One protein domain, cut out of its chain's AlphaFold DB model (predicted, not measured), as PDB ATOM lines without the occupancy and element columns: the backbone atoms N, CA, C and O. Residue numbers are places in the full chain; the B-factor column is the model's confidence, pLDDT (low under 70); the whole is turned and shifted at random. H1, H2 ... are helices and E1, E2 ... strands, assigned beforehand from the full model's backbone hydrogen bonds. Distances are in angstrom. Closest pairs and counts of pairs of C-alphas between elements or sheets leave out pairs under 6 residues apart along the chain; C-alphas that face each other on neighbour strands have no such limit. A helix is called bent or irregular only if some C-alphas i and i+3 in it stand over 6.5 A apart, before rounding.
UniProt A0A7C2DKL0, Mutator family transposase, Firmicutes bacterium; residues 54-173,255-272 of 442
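What this domain is: This is residues 54 to 173 and 255 to 272 of the 442 residues of the protein "Mutator family transposase" of Firmicutes bacterium (UniProt A0A7C2DKL0). A twisted sheet of five strands forms the core, with H2 and H3 side by side over one face and H1 and H4 on the other, H1 running along edge strand E3. The 138 printed residues include four named helices and five named strands, in the order H1 E1 E2 E3 H2 E4 H3 E5 H4. The mixed sheet runs E3 E2 E1 E4 E5; the class is mixed. The whole is compact, with a radius of gyration of the C-alphas of 13.6 A and spans of 38 by 36 by 26 A.

How they stand to each other: E1, E2 and E3, residues 86 to 93, 101 to 108 and 114 to 122, form a meander of two hairpins, each strand the antiparallel neighbour of the one before; N 88 and O 106 are 2.8 A apart, N 103 and O 120 2.9 A, both within hydrogen-bond range. E4, residues 148 to 151, is parallel to E1, with N 150 and O 87 2.8 A apart, and E5, residues 170 to 172, is parallel to E4, with N 171 and O 149 2.8 A apart. H2, residues 127 to 138, touches H3, residues 155 to 164, on the same face, closest at the C-alphas of Glu 127 and Ala 156, 4.4 A. On the opposite face H1, residues 54 to 69, lies over E3 at a height of 5.1 A. H4, residues 256 to 271, touches H1 at a steep tilt of 50 degrees, closest at the C-alphas of Val 64 and Val 265, 6.0 A. Every O i to N i+4 pair is within range in H1, H2 and H3, and 10 of 12 in H4.

Where its parts are: H1 begins at C-alpha 54 (24.530, 4.744, -5.640) and is 21.8 A long; E3 is 23.4 A. H4, 22.1 A, ends at C-alpha 271 (11.126, 13.507, -26.951); it is irregular, with C-alphas 261 and 264 7.5 A apart.

The domain as a whole: The C-alphas farthest apart, of Asp 167 and Ile 271, are 40.7 A apart. Residues 174 to 254 are not printed; C-alphas 173 and 255 are 6.0 A apart across the cut. The link from H1 to E1 is long. Residues 54 to 79, 96 to 97 and 272 have pLDDT under 70.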
ATOM      1  N   GLY A  54      25.036   6.006  -5.104       46.50
ATOM      2  CA  GLY A  54      24.530   4.744  -5.640       46.50
ATOM      3  C   GLY A  54      23.037   4.543  -5.371       46.50
ATOM      4  O   GLY A  54      22.262   4.397  -6.314       46.50
ATOM      5  N   THR A  55      22.603   4.595  -4.110       50.97
ATOM      6  CA  THR A  55      21.213   4.266  -3.745       50.97
ATOM      7  C   THR A  55      20.217   5.362  -4.132       50.97
ATOM      8  O   THR A  55      19.112   5.060  -4.587       50.97
ATOM      9  N   THR A  56      20.601   6.640  -4.041       54.91
ATOM     10  CA  THR A  56      19.761   7.746  -4.547       54.91
ATOM     11  C   THR A  56      19.609   7.708  -6.067       54.91
ATOM     12  O   THR A  56      18.507   7.949  -6.562       54.91
ATOM     13  N   ALA A  57      20.665   7.347  -6.808       56.59
ATOM     14  CA  ALA A  57      20.573   7.097  -8.244       56.59
ATOM     15  C   ALA A  57      19.694   5.876  -8.551       56.59
ATOM     16  O   ALA A  57      18.799   5.989  -9.378       56.59
ATOM     17  N   ALA A  58      19.857   4.757  -7.838       59.47
ATOM     18  CA  ALA A  58      19.048   3.554  -8.044       59.47
ATOM     19  C   ALA A  58      17.545   3.803  -7.821       59.47
ATOM     20  O   ALA A  58      16.730   3.394  -8.643       59.47
ATOM     21  N   MET A  59      17.161   4.532  -6.765       63.47
ATOM     22  CA  MET A  59      15.758   4.909  -6.539       63.47
ATOM     23  C   MET A  59      15.227   5.893  -7.594       63.47
ATOM     24  O   MET A  59      14.057   5.816  -7.981       63.47
ATOM     25  N   ALA A  60      16.078   6.793  -8.099       64.06
ATOM     26  CA  ALA A  60      15.727   7.666  -9.214       64.06
ATOM     27  C   ALA A  60      15.530   6.873 -10.517       64.06
ATOM     28  O   ALA A  60      14.512   7.061 -11.177       64.06
ATOM     29  N   ASP A  61      16.442   5.959 -10.855       65.12
ATOM     30  CA  ASP A  61      16.374   5.101 -12.042       65.12
ATOM     31  C   ASP A  61      15.189   4.125 -11.985       65.12
ATOM     32  O   ASP A  61      14.531   3.906 -13.004       65.12
ATOM     33  N   ASP A  62      14.841   3.607 -10.804       67.69
ATOM     34  CA  ASP A  62      13.621   2.825 -10.573       67.69
ATOM     35  C   ASP A  62      12.357   3.673 -10.803       67.69
ATOM     36  O   ASP A  62      11.459   3.267 -11.541       67.69
ATOM     37  N   ALA A  63      12.282   4.885 -10.240       65.06
ATOM     38  CA  ALA A  63      11.130   5.772 -10.427       65.06
ATOM     39  C   ALA A  63      11.012   6.304 -11.874       65.06
ATOM     40  O   ALA A  63       9.905   6.477 -12.389       65.06
ATOM     41  N   VAL A  64      12.141   6.509 -12.559       63.66
ATOM     42  CA  VAL A  64      12.223   6.760 -14.008       63.66
ATOM     43  C   VAL A  64      11.730   5.536 -14.787       63.66
ATOM     44  O   VAL A  64      11.004   5.680 -15.772       63.66
ATOM     45  N   THR A  65      12.084   4.327 -14.349       65.38
ATOM     46  CA  THR A  65      11.694   3.067 -14.991       65.38
ATOM     47  C   THR A  65      10.195   2.799 -14.859       65.38
ATOM     48  O   THR A  65       9.571   2.457 -15.861       65.38
ATOM     49  N   GLU A  66       9.579   3.060 -13.705       66.38
ATOM     50  CA  GLU A  66       8.116   3.036 -13.539       66.38
ATOM     51  C   GLU A  66       7.413   4.012 -14.492       66.38
ATOM     52  O   GLU A  66       6.468   3.650 -15.207       66.38
ATOM     53  N   ALA A  67       7.942   5.234 -14.596       63.31
ATOM     54  CA  ALA A  67       7.429   6.250 -15.505       63.31
ATOM     55  C   ALA A  67       7.642   5.940 -17.001       63.31
ATOM     56  O   ALA A  67       6.990   6.564 -17.847       63.31
ATOM     57  N   ARG A  68       8.525   4.990 -17.337       60.44
ATOM     58  CA  ARG A  68       8.717   4.449 -18.693       60.44
ATOM     59  C   ARG A  68       7.835   3.219 -18.958       60.44
ATOM     60  O   ARG A  68       7.222   3.156 -20.018       60.44
ATOM     61  N   LYS A  69       7.763   2.260 -18.023       59.59
ATOM     62  CA  LYS A  69       7.084   0.958 -18.196       59.59
ATOM     63  C   LYS A  69       5.560   1.037 -18.141       59.59
ATOM     64  O   LYS A  69       4.900   0.354 -18.916       59.59
ATOM     65  N   GLY A  70       5.011   1.861 -17.242       55.69
ATOM     66  CA  GLY A  70       3.572   2.097 -17.099       55.69
ATOM     67  C   GLY A  70       2.754   0.874 -16.651       55.69
ATOM     68  O   GLY A  70       2.446  -0.004 -17.449       55.69
ATOM     69  N   HIS A  71       2.318   0.871 -15.387       49.44
ATOM     70  CA  HIS A  71       1.362  -0.083 -14.782       49.44
ATOM     71  C   HIS A  71       1.746  -1.583 -14.749       49.44
ATOM     72  O   HIS A  71       1.046  -2.349 -14.092       49.44
ATOM     73  N   SER A  72       2.806  -2.024 -15.430       42.66
ATOM     74  CA  SER A  72       2.938  -3.418 -15.882       42.66
ATOM     75  C   SER A  72       3.798  -4.361 -15.024       42.66
ATOM     76  O   SER A  72       3.540  -5.562 -15.052       42.66
ATOM     77  N   GLU A  73       4.783  -3.876 -14.254       48.75
ATOM     78  CA  GLU A  73       5.785  -4.745 -13.587       48.75
ATOM     79  C   GLU A  73       5.911  -4.553 -12.059       48.75
ATOM     80  O   GLU A  73       6.970  -4.767 -11.467       48.75
ATOM     81  N   GLY A  74       4.799  -4.242 -11.389       54.97
ATOM     82  CA  GLY A  74       4.704  -4.258  -9.924       54.97
ATOM     83  C   GLY A  74       5.218  -2.981  -9.256       54.97
ATOM     84  O   GLY A  74       4.855  -1.885  -9.668       54.97
ATOM     85  N   TRP A  75       5.995  -3.135  -8.181       59.34
ATOM     86  CA  TRP A  75       6.623  -2.033  -7.447       59.34
ATOM     87  C   TRP A  75       8.142  -2.231  -7.381       59.34
ATOM     88  O   TRP A  75       8.581  -3.360  -7.130       59.34
ATOM     89  N   PRO A  76       8.952  -1.167  -7.555       61.41
ATOM     90  CA  PRO A  76      10.399  -1.256  -7.415       61.41
ATOM     91  C   PRO A  76      10.813  -1.803  -6.053       61.41
ATOM     92  O   PRO A  76      10.285  -1.392  -5.023       61.41
ATOM     93  N   ARG A  77      11.779  -2.725  -6.031       62.19
ATOM     94  CA  ARG A  77      12.240  -3.358  -4.781       62.19
ATOM     95  C   ARG A  77      13.155  -2.463  -3.945       62.19
ATOM     96  O   ARG A  77      13.507  -2.847  -2.834       62.19
ATOM     97  N   SER A  78      13.542  -1.298  -4.462       67.50
ATOM     98  CA  SER A  78      14.298  -0.307  -3.710       67.50
ATOM     99  C   SER A  78      13.463   0.286  -2.568       67.50
ATOM    100  O   SER A  78      12.336   0.767  -2.744       67.50
ATOM    101  N   VAL A  79      14.057   0.224  -1.379       69.31
ATOM    102  CA  VAL A  79      13.581   0.797  -0.117       69.31
ATOM    103  C   VAL A  79      14.612   1.855   0.289       69.31
ATOM    104  O   VAL A  79      15.808   1.584   0.160       69.31
ATOM    105  N   PRO A  80      14.205   3.051   0.748       73.00
ATOM    106  CA  PRO A  80      15.160   4.070   1.171       73.00
ATOM    107  C   PRO A  80      15.924   3.619   2.426       73.00
ATOM    108  O   PRO A  80      15.322   3.213   3.415       73.00
ATOM    109  N   GLU A  81      17.256   3.722   2.396       74.25
ATOM    110  CA  GLU A  81      18.145   3.347   3.514       74.25
ATOM    111  C   GLU A  81      17.975   4.230   4.759       74.25
ATOM    112  O   GLU A  81      18.271   3.801   5.873       74.25
ATOM    113  N   ARG A  82      17.520   5.476   4.572       79.75
ATOM    114  CA  ARG A  82      17.227   6.433   5.646       79.75
ATOM    115  C   ARG A  82      15.714   6.631   5.791       79.75
ATOM    116  O   ARG A  82      15.012   6.627   4.777       79.75
ATOM    117  N   PRO A  83      15.210   6.876   7.016       88.25
ATOM    118  CA  PRO A  83      13.802   7.183   7.238       88.25
ATOM    119  C   PRO A  83      13.379   8.432   6.452       88.25
ATOM    120  O   PRO A  83      14.025   9.485   6.508       88.25
ATOM    121  N   ILE A  84      12.275   8.309   5.716       93.56
ATOM    122  CA  ILE A  84      11.646   9.424   5.008       93.56
ATOM    123  C   ILE A  84      10.669  10.094   5.972       93.56
ATOM    124  O   ILE A  84       9.686   9.484   6.382       93.56
ATOM    125  N   ALA A  85      10.940  11.353   6.308       95.12
ATOM    126  CA  ALA A  85      10.172  12.127   7.278       95.12
ATOM    127  C   ALA A  85       9.067  12.972   6.621       95.12
ATOM    128  O   ALA A  85       7.985  13.147   7.181       95.12
ATOM    129  N   PHE A  86       9.314  13.472   5.408       96.69
ATOM    130  CA  PHE A  86       8.346  14.270   4.654       96.69
ATOM    131  C   PHE A  86       8.103  13.640   3.286       96.69
ATOM    132  O   PHE A  86       9.043  13.204   2.620       96.69
ATOM    133  N   LEU A  87       6.850  13.634   2.842       97.00
ATOM    134  CA  LEU A  87       6.454  13.152   1.521       97.00
ATOM    135  C   LEU A  87       5.898  14.314   0.695       97.00
ATOM    136  O   LEU A  87       4.864  14.882   1.039       97.00
ATOM    137  N   LEU A  88       6.590  14.674  -0.385       97.50
ATOM    138  CA  LEU A  88       6.186  15.723  -1.319       97.50
ATOM    139  C   LEU A  88       5.525  15.064  -2.541       97.50
ATOM    140  O   LEU A  88       6.144  14.229  -3.206       97.50
ATOM    141  N   LEU A  89       4.270  15.422  -2.814       97.25
ATOM    142  CA  LEU A  89       3.422  14.812  -3.845       97.25
ATOM    143  C   LEU A  89       2.963  15.868  -4.857       97.25
ATOM    144  O   LEU A  89       2.529  16.949  -4.460       97.25
ATOM    145  N   ASP A  90       3.048  15.560  -6.155       95.69
ATOM    146  CA  ASP A  90       2.631  16.483  -7.222       95.69
ATOM    147  C   ASP A  90       2.116  15.752  -8.480       95.69
ATOM    148  O   ASP A  90       2.575  14.655  -8.820       95.69
ATOM    149  N   GLY A  91       1.163  16.379  -9.174       93.75
ATOM    150  CA  GLY A  91       0.493  15.890 -10.381       93.75
ATOM    151  C   GLY A  91       1.060  16.538 -11.647       93.75
ATOM    152  O   GLY A  91       0.471  17.454 -12.228       93.75
ATOM    153  N   LEU A  92       2.214  16.065 -12.123       90.75
ATOM    154  CA  LEU A  92       2.929  16.730 -13.216       90.75
ATOM    155  C   LEU A  92       2.285  16.441 -14.584       90.75
ATOM    156  O   LEU A  92       2.444  15.357 -15.147       90.75
ATOM    157  N   ARG A  93       1.590  17.427 -15.168       87.12
ATOM    158  CA  ARG A  93       0.964  17.307 -16.503       87.12
ATOM    159  C   ARG A  93       1.963  16.870 -17.581       87.12
ATOM    160  O   ARG A  93       3.062  17.434 -17.693       87.12
ATOM    161  N   ARG A  94       1.554  15.896 -18.401       80.12
ATOM    162  CA  ARG A  94       2.363  15.328 -19.491       80.12
ATOM    163  C   ARG A  94       2.100  16.113 -20.790       80.12
ATOM    164  O   ARG A  94       0.942  16.215 -21.202       80.12
ATOM    165  N   PRO A  95       3.125  16.708 -21.430       70.62
ATOM    166  CA  PRO A  95       2.921  17.558 -22.603       70.62
ATOM    167  C   PRO A  95       2.322  16.769 -23.776       70.62
ATOM    168  O   PRO A  95       2.659  15.608 -24.001       70.62
ATOM    169  N   GLY A  96       1.407  17.398 -24.521       67.06
ATOM    170  CA  GLY A  96       0.790  16.816 -25.720       67.06
ATOM    171  C   GLY A  96      -0.167  15.637 -25.497       67.06
ATOM    172  O   GLY A  96      -0.570  15.019 -26.474       67.06
ATOM    173  N   ARG A  97      -0.539  15.300 -24.251       68.44
ATOM    174  CA  ARG A  97      -1.373  14.119 -23.932       68.44
ATOM    175  C   ARG A  97      -2.690  14.448 -23.200       68.44
ATOM    176  O   ARG A  97      -3.237  13.625 -22.477       68.44
ATOM    177  N   GLY A  98      -3.237  15.647 -23.404       75.44
ATOM    178  CA  GLY A  98      -4.579  16.004 -22.921       75.44
ATOM    179  C   GLY A  98      -4.700  16.071 -21.393       75.44
ATOM    180  O   GLY A  98      -4.224  17.022 -20.770       75.44
ATOM    181  N   SER A  99      -5.387  15.091 -20.799       77.88
ATOM    182  CA  SER A  99      -5.568  14.953 -19.346       77.88
ATOM    183  C   SER A  99      -4.468  14.138 -18.654       77.88
ATOM    184  O   SER A  99      -4.445  14.122 -17.424       77.88
ATOM    185  N   ASP A 100      -3.569  13.496 -19.408       85.75
ATOM    186  CA  ASP A 100      -2.477  12.681 -18.874       85.75
ATOM    187  C   ASP A 100      -1.609  13.435 -17.848       85.75
ATOM    188  O   ASP A 100      -1.126  14.555 -18.066       85.75
ATOM    189  N   VAL A 101      -1.316  12.746 -16.753       90.12
ATOM    190  CA  VAL A 101      -0.534  13.243 -15.624       90.12
ATOM    191  C   VAL A 101       0.529  12.213 -15.236       90.12
ATOM    192  O   VAL A 101       0.361  11.010 -15.436       90.12
ATOM    193  N   LEU A 102       1.659  12.681 -14.720       90.56
ATOM    194  CA  LEU A 102       2.662  11.857 -14.063       90.56
ATOM    195  C   LEU A 102       2.539  12.111 -12.557       90.56
ATOM    196  O   LEU A 102       2.964  13.158 -12.068       90.56
ATOM    197  N   LEU A 103       1.922  11.172 -11.842       93.38
ATOM    198  CA  LEU A 103       1.759  11.238 -10.390       93.38
ATOM    199  C   LEU A 103       3.113  10.945  -9.747       93.38
ATOM    200  O   LEU A 103       3.656   9.858  -9.948       93.38
ATOM    201  N   CYS A 104       3.675  11.907  -9.025       93.56
ATOM    202  CA  CYS A 104       5.053  11.847  -8.548       93.56
ATOM    203  C   CYS A 104       5.138  11.892  -7.020       93.56
ATOM    204  O   CYS A 104       4.406  12.643  -6.374       93.56
ATOM    205  N   ALA A 105       6.082  11.132  -6.459       94.62
ATOM    206  CA  ALA A 105       6.419  11.140  -5.040       94.62
ATOM    207  C   ALA A 105       7.920  11.343  -4.817       94.62
ATOM    208  O   ALA A 105       8.755  10.583  -5.318       94.62
ATOM    209  N   LEU A 106       8.245  12.353  -4.014       94.19
ATOM    210  CA  LEU A 106       9.595  12.704  -3.592       94.19
ATOM    211  C   LEU A 106       9.658  12.681  -2.062       94.19
ATOM    212  O   LEU A 106       8.935  13.418  -1.392       94.19
ATOM    213  N   GLY A 107      10.513  11.832  -1.509       94.00
ATOM    214  CA  GLY A 107      10.787  11.780  -0.081       94.00
ATOM    215  C   GLY A 107      11.777  12.859   0.340       94.00
ATOM    216  O   GLY A 107      12.650  13.251  -0.439       94.00
ATOM    217  N   LEU A 108      11.659  13.306   1.588       94.31
ATOM    218  CA  LEU A 108      12.639  14.142   2.267       94.31
ATOM    219  C   LEU A 108      13.062  13.492   3.593       94.31
ATOM    220  O   LEU A 108      12.202  13.111   4.393       94.31
ATOM    221  N   THR A 109      14.366  13.388   3.850       92.38
ATOM    222  CA  THR A 109      14.898  12.980   5.165       92.38
ATOM    223  C   THR A 109      14.824  14.133   6.177       92.38
ATOM    224  O   THR A 109      14.559  15.283   5.809       92.38
ATOM    225  N   LEU A 110      15.104  13.859   7.459       89.69
ATOM    226  CA  LEU A 110      15.272  14.908   8.480       89.69
ATOM    227  C   LEU A 110      16.466  15.837   8.193       89.69
ATOM    228  O   LEU A 110      16.400  17.016   8.526       89.69
ATOM    229  N   ASP A 111      17.498  15.349   7.494       87.75
ATOM    230  CA  ASP A 111      18.627  16.156   6.989       87.75
ATOM    231  C   ASP A 111      18.216  17.084   5.818       87.75
ATOM    232  O   ASP A 111      19.009  17.880   5.305       87.75
ATOM    233  N   GLY A 112      16.972  16.959   5.340       86.62
ATOM    234  CA  GLY A 112      16.449  17.657   4.174       86.62
ATOM    235  C   GLY A 112      16.875  17.049   2.833       86.62
ATOM    236  O   GLY A 112      16.699  17.703   1.800       86.62
ATOM    237  N   GLU A 113      17.461  15.852   2.806       89.69
ATOM    238  CA  GLU A 113      17.900  15.187   1.573       89.69
ATOM    239  C   GLU A 113      16.708  14.673   0.758       89.69
ATOM    240  O   GLU A 113      15.748  14.153   1.321       89.69
ATOM    241  N   ARG A 114      16.747  14.862  -0.568       90.50
ATOM    242  CA  ARG A 114      15.643  14.564  -1.496       90.50
ATOM    243  C   ARG A 114      15.854  13.199  -2.153       90.50
ATOM    244  O   ARG A 114      16.831  13.031  -2.875       90.50
ATOM    245  N   VAL A 115      14.910  12.277  -1.982       89.50
ATOM    246  CA  VAL A 115      14.973  10.908  -2.530       89.50
ATOM    247  C   VAL A 115      13.754  10.656  -3.426       89.50
ATOM    248  O   VAL A 115      12.636  10.628  -2.910       89.50
ATOM    249  N   PRO A 116      13.894  10.508  -4.758       89.00
ATOM    250  CA  PRO A 116      12.773  10.146  -5.630       89.00
ATOM    251  C   PRO A 116      12.224   8.767  -5.246       89.00
ATOM    252  O   PRO A 116      12.990   7.818  -5.140       89.00
ATOM    253  N   LEU A 117      10.914   8.645  -5.006       88.69
ATOM    254  CA  LEU A 117      10.317   7.404  -4.486       88.69
ATOM    255  C   LEU A 117       9.498   6.647  -5.530       88.69
ATOM    256  O   LEU A 117       9.496   5.415  -5.530       88.69
ATOM    257  N   ALA A 118       8.747   7.370  -6.366       88.62
ATOM    258  CA  ALA A 118       7.895   6.806  -7.410       88.62
ATOM    259  C   ALA A 118       7.465   7.877  -8.423       88.62
ATOM    260  O   ALA A 118       7.268   9.036  -8.053       88.62
ATOM    261  N   ALA A 119       7.218   7.465  -9.668       88.19
ATOM    262  CA  ALA A 119       6.458   8.248 -10.637       88.19
ATOM    263  C   ALA A 119       5.579   7.325 -11.503       88.19
ATOM    264  O   ALA A 119       6.088   6.441 -12.187       88.19
ATOM    265  N   ARG A 120       4.254   7.520 -11.473       86.25
ATOM    266  CA  ARG A 120       3.252   6.682 -12.162       86.25
ATOM    267  C   ARG A 120       2.513   7.508 -13.223       86.25
ATOM    268  O   ARG A 120       1.863   8.490 -12.864       86.25
ATOM    269  N   PRO A 121       2.576   7.157 -14.520       87.25
ATOM    270  CA  PRO A 121       1.742   7.793 -15.536       87.25
ATOM    271  C   PRO A 121       0.277   7.393 -15.331       87.25
ATOM    272  O   PRO A 121      -0.000   6.207 -15.181       87.25
ATOM    273  N   ALA A 122      -0.652   8.346 -15.368       87.94
ATOM    274  CA  ALA A 122      -2.095   8.119 -15.290       87.94
ATOM    275  C   ALA A 122      -2.827   8.956 -16.357       87.94
ATOM    276  O   ALA A 122      -2.390  10.055 -16.697       87.94
ATOM    277  N   ALA A 123      -3.949   8.450 -16.882       86.31
ATOM    278  CA  ALA A 123      -4.723   9.112 -17.950       86.31
ATOM    279  C   ALA A 123      -5.464  10.383 -17.482       86.31
ATOM    280  O   ALA A 123      -5.911  11.210 -18.281       86.31
ATOM    281  N   ARG A 124      -5.630  10.512 -16.165       87.50
ATOM    282  CA  ARG A 124      -6.147  11.679 -15.451       87.50
ATOM    283  C   ARG A 124      -5.694  11.595 -13.998       87.50
ATOM    284  O   ARG A 124      -5.284  10.532 -13.536       87.50
ATOM    285  N   GLU A 125      -5.852  12.682 -13.262       90.75
ATOM    286  CA  GLU A 125      -5.636  12.674 -11.822       90.75
ATOM    287  C   GLU A 125      -6.920  12.278 -11.074       90.75
ATOM    288  O   GLU A 125      -7.894  13.031 -11.062       90.75
ATOM    289  N   ASP A 126      -6.942  11.093 -10.458       92.56
ATOM    290  CA  ASP A 126      -8.053  10.646  -9.613       92.56
ATOM    291  C   ASP A 126      -7.592   9.847  -8.382       92.56
ATOM    292  O   ASP A 126      -6.417   9.523  -8.204       92.56
ATOM    293  N   GLU A 127      -8.543   9.580  -7.485       94.88
ATOM    294  CA  GLU A 127      -8.276   9.013  -6.162       94.88
ATOM    295  C   GLU A 127      -7.804   7.553  -6.241       94.88
ATOM    296  O   GLU A 127      -7.110   7.080  -5.344       94.88
ATOM    297  N   HIS A 128      -8.142   6.833  -7.316       93.81
ATOM    298  CA  HIS A 128      -7.730   5.445  -7.501       93.81
ATOM    299  C   HIS A 128      -6.226   5.366  -7.774       93.81
ATOM    300  O   HIS A 128      -5.505   4.741  -6.997       93.81
ATOM    301  N   HIS A 129      -5.740   6.078  -8.794       93.06
ATOM    302  CA  HIS A 129      -4.321   6.068  -9.162       93.06
ATOM    303  C   HIS A 129      -3.428   6.623  -8.034       93.06
ATOM    304  O   HIS A 129      -2.330   6.113  -7.800       93.06
ATOM    305  N   TRP A 130      -3.904   7.621  -7.274       95.81
ATOM    306  CA  TRP A 130      -3.195   8.101  -6.082       95.81
ATOM    307  C   TRP A 130      -3.185   7.083  -4.933       95.81
ATOM    308  O   TRP A 130      -2.150   6.915  -4.290       95.81
ATOM    309  N   ARG A 131      -4.289   6.363  -4.677       94.75
ATOM    310  CA  ARG A 131      -4.323   5.278  -3.676       94.75
ATOM    311  C   ARG A 131      -3.395   4.127  -4.051       94.75
ATOM    312  O   ARG A 131      -2.745   3.584  -3.164       94.75
ATOM    313  N   GLU A 132      -3.320   3.755  -5.328       91.81
ATOM    314  CA  GLU A 132      -2.345   2.770  -5.810       91.81
ATOM    315  C   GLU A 132      -0.911   3.231  -5.535       91.81
ATOM    316  O   GLU A 132      -0.131   2.480  -4.949       91.81
ATOM    317  N   LEU A 133      -0.582   4.475  -5.910       92.31
ATOM    318  CA  LEU A 133       0.752   5.040  -5.714       92.31
ATOM    319  C   LEU A 133       1.149   5.042  -4.234       92.31
ATOM    320  O   LEU A 133       2.235   4.584  -3.886       92.31
ATOM    321  N   LEU A 134       0.267   5.528  -3.358       94.62
ATOM    322  CA  LEU A 134       0.558   5.680  -1.932       94.62
ATOM    323  C   LEU A 134       0.599   4.339  -1.191       94.62
ATOM    324  O   LEU A 134       1.423   4.176  -0.289       94.62
ATOM    325  N   ARG A 135      -0.215   3.352  -1.598       92.50
ATOM    326  CA  ARG A 135      -0.097   1.968  -1.107       92.50
ATOM    327  C   ARG A 135       1.268   1.386  -1.450       92.50
ATOM    328  O   ARG A 135       1.941   0.900  -0.558       92.50
ATOM    329  N   GLY A 136       1.750   1.581  -2.675       89.25
ATOM    330  CA  GLY A 136       3.101   1.180  -3.074       89.25
ATOM    331  C   GLY A 136       4.258   1.861  -2.339       89.25
ATOM    332  O   GLY A 136       5.383   1.362  -2.369       89.25
ATOM    333  N   LEU A 137       4.021   2.991  -1.667       91.00
ATOM    334  CA  LEU A 137       4.987   3.553  -0.717       91.00
ATOM    335  C   LEU A 137       4.903   2.796   0.620       91.00
ATOM    336  O   LEU A 137       5.913   2.280   1.099       91.00
ATOM    337  N   ARG A 138       3.688   2.655   1.170       90.75
ATOM    338  CA  ARG A 138       3.400   1.946   2.430       90.75
ATOM    339  C   ARG A 138       3.864   0.485   2.417       90.75
ATOM    340  O   ARG A 138       4.471   0.038   3.385       90.75
ATOM    341  N   ASP A 139       3.632  -0.234   1.324       88.75
ATOM    342  CA  ASP A 139       3.990  -1.647   1.150       88.75
ATOM    343  C   ASP A 139       5.517  -1.850   1.046       88.75
ATOM    344  O   ASP A 139       6.026  -2.932   1.329       88.75
ATOM    345  N   ARG A 140       6.265  -0.783   0.719       85.69
ATOM    346  CA  ARG A 140       7.738  -0.709   0.791       85.69
ATOM    347  C   ARG A 140       8.250  -0.159   2.132       85.69
ATOM    348  O   ARG A 140       9.415   0.209   2.242       85.69
ATOM    349  N   GLY A 141       7.388  -0.078   3.148       86.88
ATOM    350  CA  GLY A 141       7.713   0.402   4.496       86.88
ATOM    351  C   GLY A 141       7.695   1.924   4.675       86.88
ATOM    352  O   GLY A 141       7.846   2.404   5.798       86.88
ATOM    353  N   ILE A 142       7.468   2.703   3.612       88.50
ATOM    354  CA  ILE A 142       7.461   4.170   3.680       88.50
ATOM    355  C   ILE A 142       6.156   4.622   4.342       88.50
ATOM    356  O   ILE A 142       5.089   4.606   3.727       88.50
ATOM    357  N   GLY A 143       6.243   5.012   5.613       83.88
ATOM    358  CA  GLY A 143       5.088   5.456   6.393       83.88
ATOM    359  C   GLY A 143       5.309   5.528   7.901       83.88
ATOM    360  O   GLY A 143       4.658   6.342   8.543       83.88
ATOM    361  N   GLY A 144       6.217   4.715   8.460       86.75
ATOM    362  CA  GLY A 144       6.474   4.677   9.908       86.75
ATOM    363  C   GLY A 144       6.991   6.002  10.475       86.75
ATOM    364  O   GLY A 144       6.519   6.448  11.515       86.75
ATOM    365  N   ASP A 145       7.895   6.655   9.747       91.56
ATOM    366  CA  ASP A 145       8.528   7.927  10.129       91.56
ATOM    367  C   ASP A 145       7.813   9.165   9.538       91.56
ATOM    368  O   ASP A 145       8.324  10.283   9.602       91.56
ATOM    369  N   LEU A 146       6.625   8.960   8.948       95.44
ATOM    370  CA  LEU A 146       5.729   9.969   8.368       95.44
ATOM    371  C   LEU A 146       5.382  11.134   9.316       95.44
ATOM    372  O   LEU A 146       4.406  11.016  10.051       95.44
ATOM    373  N   VAL A 147       6.082  12.277   9.268       96.44
ATOM    374  CA  VAL A 147       5.709  13.482  10.050       96.44
ATOM    375  C   VAL A 147       4.987  14.570   9.247       96.44
ATOM    376  O   VAL A 147       4.364  15.442   9.851       96.44
ATOM    377  N   LEU A 148       5.023  14.539   7.907       97.31
ATOM    378  CA  LEU A 148       4.243  15.450   7.055       97.31
ATOM    379  C   LEU A 148       4.041  14.900   5.632       97.31
ATOM    380  O   LEU A 148       4.973  14.370   5.024       97.31
ATOM    381  N   ILE A 149       2.866  15.143   5.046       98.00
ATOM    382  CA  ILE A 149       2.635  15.022   3.597       98.00
ATOM    383  C   ILE A 149       2.336  16.414   3.030       98.00
ATOM    384  O   ILE A 149       1.405  17.070   3.485       98.00
ATOM    385  N   ALA A 150       3.086  16.874   2.029       97.62
ATOM    386  CA  ALA A 150       2.818  18.131   1.329       97.62
ATOM    387  C   ALA A 150       2.337  17.869  -0.105       97.62
ATOM    388  O   ALA A 150       2.886  17.016  -0.802       97.62
ATOM    389  N   SER A 151       1.325  18.616  -0.547       96.94
ATOM    390  CA  SER A 151       0.705  18.478  -1.874       96.94
ATOM    391  C   SER A 151       0.309  19.829  -2.473       96.94
ATOM    392  O   SER A 151       0.366  20.857  -1.800       96.94
ATOM    393  N   ASP A 152      -0.115  19.857  -3.736       93.88
ATOM    394  CA  ASP A 152      -0.760  21.027  -4.350       93.88
ATOM    395  C   ASP A 152      -2.152  21.344  -3.760       93.88
ATOM    396  O   ASP A 152      -2.613  22.483  -3.860       93.88
ATOM    397  N   GLY A 153      -2.789  20.355  -3.120       93.06
ATOM    398  CA  GLY A 153      -4.151  20.415  -2.593       93.06
ATOM    399  C   GLY A 153      -5.213  19.740  -3.458       93.06
ATOM    400  O   GLY A 153      -6.401  19.920  -3.186       93.06
ATOM    401  N   HIS A 154      -4.844  18.975  -4.493       94.69
ATOM    402  CA  HIS A 154      -5.830  18.347  -5.366       94.69
ATOM    403  C   HIS A 154      -6.763  17.391  -4.580       94.69
ATOM    404  O   HIS A 154      -6.282  16.510  -3.860       94.69
ATOM    405  N   PRO A 155      -8.107  17.501  -4.694       94.94
ATOM    406  CA  PRO A 155      -9.025  16.787  -3.796       94.94
ATOM    407  C   PRO A 155      -8.913  15.257  -3.826       94.94
ATOM    408  O   PRO A 155      -9.186  14.598  -2.824       94.94
ATOM    409  N   ALA A 156      -8.509  14.683  -4.962       95.62
ATOM    410  CA  ALA A 156      -8.261  13.249  -5.084       95.62
ATOM    411  C   ALA A 156      -6.995  12.802  -4.332       95.62
ATOM    412  O   ALA A 156      -6.996  11.747  -3.699       95.62
ATOM    413  N   LEU A 157      -5.941  13.621  -4.371       96.56
ATOM    414  CA  LEU A 157      -4.684  13.397  -3.663       96.56
ATOM    415  C   LEU A 157      -4.891  13.485  -2.147       96.56
ATOM    416  O   LEU A 157      -4.523  12.561  -1.427       96.56
ATOM    417  N   VAL A 158      -5.570  14.534  -1.673       95.75
ATOM    418  CA  VAL A 158      -5.896  14.732  -0.248       95.75
ATOM    419  C   VAL A 158      -6.639  13.519   0.327       95.75
ATOM    420  O   VAL A 158      -6.203  12.956   1.333       95.75
ATOM    421  N   LYS A 159      -7.701  13.047  -0.343       96.69
ATOM    422  CA  LYS A 159      -8.464  11.854   0.077       96.69
ATOM    423  C   LYS A 159      -7.634  10.571   0.045       96.69
ATOM    424  O   LYS A 159      -7.693   9.775   0.983       96.69
ATOM    425  N   ALA A 160      -6.855  10.364  -1.018       97.12
ATOM    426  CA  ALA A 160      -5.983   9.202  -1.138       97.12
ATOM    427  C   ALA A 160      -4.910   9.184  -0.037       97.12
ATOM    428  O   ALA A 160      -4.646   8.126   0.536       97.12
ATOM    429  N   ALA A 161      -4.351  10.343   0.317       96.62
ATOM    430  CA  ALA A 161      -3.384  10.483   1.396       96.62
ATOM    431  C   ALA A 161      -4.032  10.305   2.779       96.62
ATOM    432  O   ALA A 161      -3.520   9.516   3.565       96.62
ATOM    433  N   GLN A 162      -5.198  10.909   3.048       95.62
ATOM    434  CA  GLN A 162      -5.939  10.725   4.310       95.62
ATOM    435  C   GLN A 162      -6.264   9.248   4.561       95.62
ATOM    436  O   GLN A 162      -6.086   8.741   5.661       95.62
ATOM    437  N   ALA A 163      -6.698   8.526   3.529       96.06
ATOM    438  CA  ALA A 163      -7.059   7.121   3.658       96.06
ATOM    439  C   ALA A 163      -5.877   6.135   3.536       96.06
ATOM    440  O   ALA A 163      -6.086   4.938   3.732       96.06
ATOM    441  N   THR A 164      -4.663   6.596   3.204       95.88
ATOM    442  CA  THR A 164      -3.448   5.752   3.186       95.88
ATOM    443  C   THR A 164      -2.505   6.058   4.351       95.88
ATOM    444  O   THR A 164      -1.759   5.175   4.771       95.88
ATOM    445  N   PHE A 165      -2.553   7.265   4.913       95.88
ATOM    446  CA  PHE A 165      -1.718   7.747   6.016       95.88
ATOM    447  C   PHE A 165      -2.550   8.665   6.944       95.88
ATOM    448  O   PHE A 165      -2.312   9.871   6.978       95.88
ATOM    449  N   PRO A 166      -3.557   8.122   7.660       94.75
ATOM    450  CA  PRO A 166      -4.531   8.930   8.408       94.75
ATOM    451  C   PRO A 166      -3.917   9.733   9.559       94.75
ATOM    452  O   PRO A 166      -4.390  10.825   9.860       94.75
ATOM    453  N   ASP A 167      -2.852   9.216  10.172       94.25
ATOM    454  CA  ASP A 167      -2.186   9.824  11.328       94.25
ATOM    455  C   ASP A 167      -1.177  10.926  10.942       94.25
ATOM    456  O   ASP A 167      -0.666  11.631  11.813       94.25
ATOM    457  N   VAL A 168      -0.875  11.083   9.645       95.88
ATOM    458  CA  VAL A 168       0.160  12.006   9.152       95.88
ATOM    459  C   VAL A 168      -0.478  13.335   8.723       95.88
ATOM    460  O   VAL A 168      -1.334  13.343   7.832       95.88
ATOM    461  N   PRO A 169      -0.076  14.484   9.302       95.44
ATOM    462  CA  PRO A 169      -0.669  15.772   8.964       95.44
ATOM    463  C   PRO A 169      -0.353  16.181   7.519       95.44
ATOM    464  O   PRO A 169       0.717  15.881   6.979       95.44
ATOM    465  N   GLN A 170      -1.287  16.908   6.901       95.44
ATOM    466  CA  GLN A 170      -1.164  17.365   5.517       95.44
ATOM    467  C   GLN A 170      -0.911  18.871   5.417       95.44
ATOM    468  O   GLN A 170      -1.480  19.669   6.161       95.44
ATOM    469  N   GLN A 171      -0.072  19.242   4.452       96.38
ATOM    470  CA  GLN A 171       0.299  20.608   4.106       96.38
ATOM    471  C   GLN A 171      -0.103  20.940   2.667       96.38
ATOM    472  O   GLN A 171       0.093  20.145   1.743       96.38
ATOM    473  N   LEU A 172      -0.590  22.165   2.477       96.81
ATOM    474  CA  LEU A 172      -0.796  22.763   1.164       96.81
ATOM    475  C   LEU A 172       0.467  23.519   0.726       96.81
ATOM    476  O   LEU A 172       1.012  24.339   1.466       96.81
ATOM    477  N   SER A 173       0.934  23.235  -0.487       96.88
ATOM    478  CA  SER A 173       2.102  23.856  -1.116       96.88
ATOM    479  C   SER A 173       1.882  25.357  -1.298       96.88
ATOM    480  O   SER A 173       1.002  25.786  -2.054       96.88
ATOM    481  N   VAL A 255       6.088  21.871  -3.167       92.81
ATOM    482  CA  VAL A 255       6.288  20.621  -3.919       92.81
ATOM    483  C   VAL A 255       7.016  20.826  -5.256       92.81
ATOM    484  O   VAL A 255       7.298  19.852  -5.936       92.81
ATOM    485  N   SER A 256       7.453  22.043  -5.615       88.75
ATOM    486  CA  SER A 256       8.210  22.306  -6.864       88.75
ATOM    487  C   SER A 256       9.523  21.509  -6.984       88.75
ATOM    488  O   SER A 256      10.049  21.317  -8.081       88.75
ATOM    489  N   ALA A 257      10.042  20.992  -5.865       88.44
ATOM    490  CA  ALA A 257      11.132  20.016  -5.838       88.44
ATOM    491  C   ALA A 257      10.806  18.723  -6.618       88.44
ATOM    492  O   ALA A 257      11.710  18.098  -7.169       88.44
ATOM    493  N   VAL A 258       9.526  18.341  -6.685       90.62
ATOM    494  CA  VAL A 258       9.011  17.185  -7.428       90.62
ATOM    495  C   VAL A 258       9.161  17.414  -8.936       90.62
ATOM    496  O   VAL A 258       9.715  16.557  -9.623       90.62
ATOM    497  N   GLU A 259       8.783  18.589  -9.461       87.94
ATOM    498  CA  GLU A 259       9.029  18.918 -10.876       87.94
ATOM    499  C   GLU A 259      10.528  18.918 -11.204       87.94
ATOM    500  O   GLU A 259      10.918  18.376 -12.236       87.94
ATOM    501  N   GLN A 260      11.377  19.458 -10.318       86.81
ATOM    502  CA  GLN A 260      12.835  19.425 -10.491       86.81
ATOM    503  C   GLN A 260      13.369  17.982 -10.577       86.81
ATOM    504  O   GLN A 260      14.129  17.673 -11.495       86.81
ATOM    505  N   ALA A 261      12.949  17.101  -9.661       85.75
ATOM    506  CA  ALA A 261      13.390  15.706  -9.604       85.75
ATOM    507  C   ALA A 261      12.942  14.884 -10.826       85.75
ATOM    508  O   ALA A 261      13.738  14.144 -11.400       85.75
ATOM    509  N   PHE A 262      11.692  15.050 -11.272       85.62
ATOM    510  CA  PHE A 262      11.120  14.286 -12.389       85.62
ATOM    511  C   PHE A 262      11.215  15.002 -13.752       85.62
ATOM    512  O   PHE A 262      10.677  14.527 -14.758       85.62
ATOM    513  N   ARG A 263      11.962  16.112 -13.836       84.06
ATOM    514  CA  ARG A 263      12.244  16.822 -15.096       84.06
ATOM    515  C   ARG A 263      12.890  15.945 -16.184       84.06
ATOM    516  O   ARG A 263      12.479  16.106 -17.336       84.06
ATOM    517  N   PRO A 264      13.842  15.027 -15.895       81.12
ATOM    518  CA  PRO A 264      14.408  14.142 -16.917       81.12
ATOM    519  C   PRO A 264      13.336  13.251 -17.555       81.12
ATOM    520  O   PRO A 264      13.195  13.246 -18.775       81.12
ATOM    521  N   VAL A 265      12.498  12.614 -16.727       76.38
ATOM    522  CA  VAL A 265      11.369  11.770 -17.156       76.38
ATOM    523  C   VAL A 265      10.421  12.528 -18.082       76.38
ATOM    524  O   VAL A 265      10.064  12.033 -19.149       76.38
ATOM    525  N   ARG A 266      10.017  13.748 -17.703       76.25
ATOM    526  CA  ARG A 266       9.102  14.557 -18.526       76.25
ATOM    527  C   ARG A 266       9.719  14.926 -19.874       76.25
ATOM    528  O   ARG A 266       9.027  14.839 -20.883       76.25
ATOM    529  N   ARG A 267      11.014  15.262 -19.904       77.81
ATOM    530  CA  ARG A 267      11.745  15.565 -21.143       77.81
ATOM    531  C   ARG A 267      11.881  14.337 -22.049       77.81
ATOM    532  O   ARG A 267      11.732  14.462 -23.258       77.81
ATOM    533  N   GLU A 268      12.126  13.153 -21.493       72.06
ATOM    534  CA  GLU A 268      12.133  11.906 -22.271       72.06
ATOM    535  C   GLU A 268      10.759  11.599 -22.871       72.06
ATOM    536  O   GLU A 268      10.670  11.270 -24.048       72.06
ATOM    537  N   GLN A 269       9.682  11.758 -22.096       71.94
ATOM    538  CA  GLN A 269       8.311  11.545 -22.578       71.94
ATOM    539  C   GLN A 269       7.878  12.574 -23.639       71.94
ATOM    540  O   GLN A 269       7.040  12.259 -24.484       71.94
ATOM    541  N   GLU A 270       8.453  13.777 -23.612       72.56
ATOM    542  CA  GLU A 270       8.292  14.813 -24.638       72.56
ATOM    543  C   GLU A 270       9.082  14.491 -25.920       72.56
ATOM    544  O   GLU A 270       8.562  14.681 -27.014       72.56
ATOM    545  N   ILE A 271      10.299  13.940 -25.806       73.88
ATOM    546  CA  ILE A 271      11.126  13.507 -26.951       73.88
ATOM    547  C   ILE A 271      10.576  12.224 -27.596       73.88
ATOM    548  O   ILE A 271      10.578  12.098 -28.817       73.88
ATOM    549  N   ALA A 272      10.064  11.283 -26.799       67.31
ATOM    550  CA  ALA A 272       9.453  10.033 -27.261       67.31
ATOM    551  C   ALA A 272       8.042  10.220 -27.863       67.31
ATOM    552  O   ALA A 272       7.344   9.245 -28.155       67.31
TER     553      ALA A 272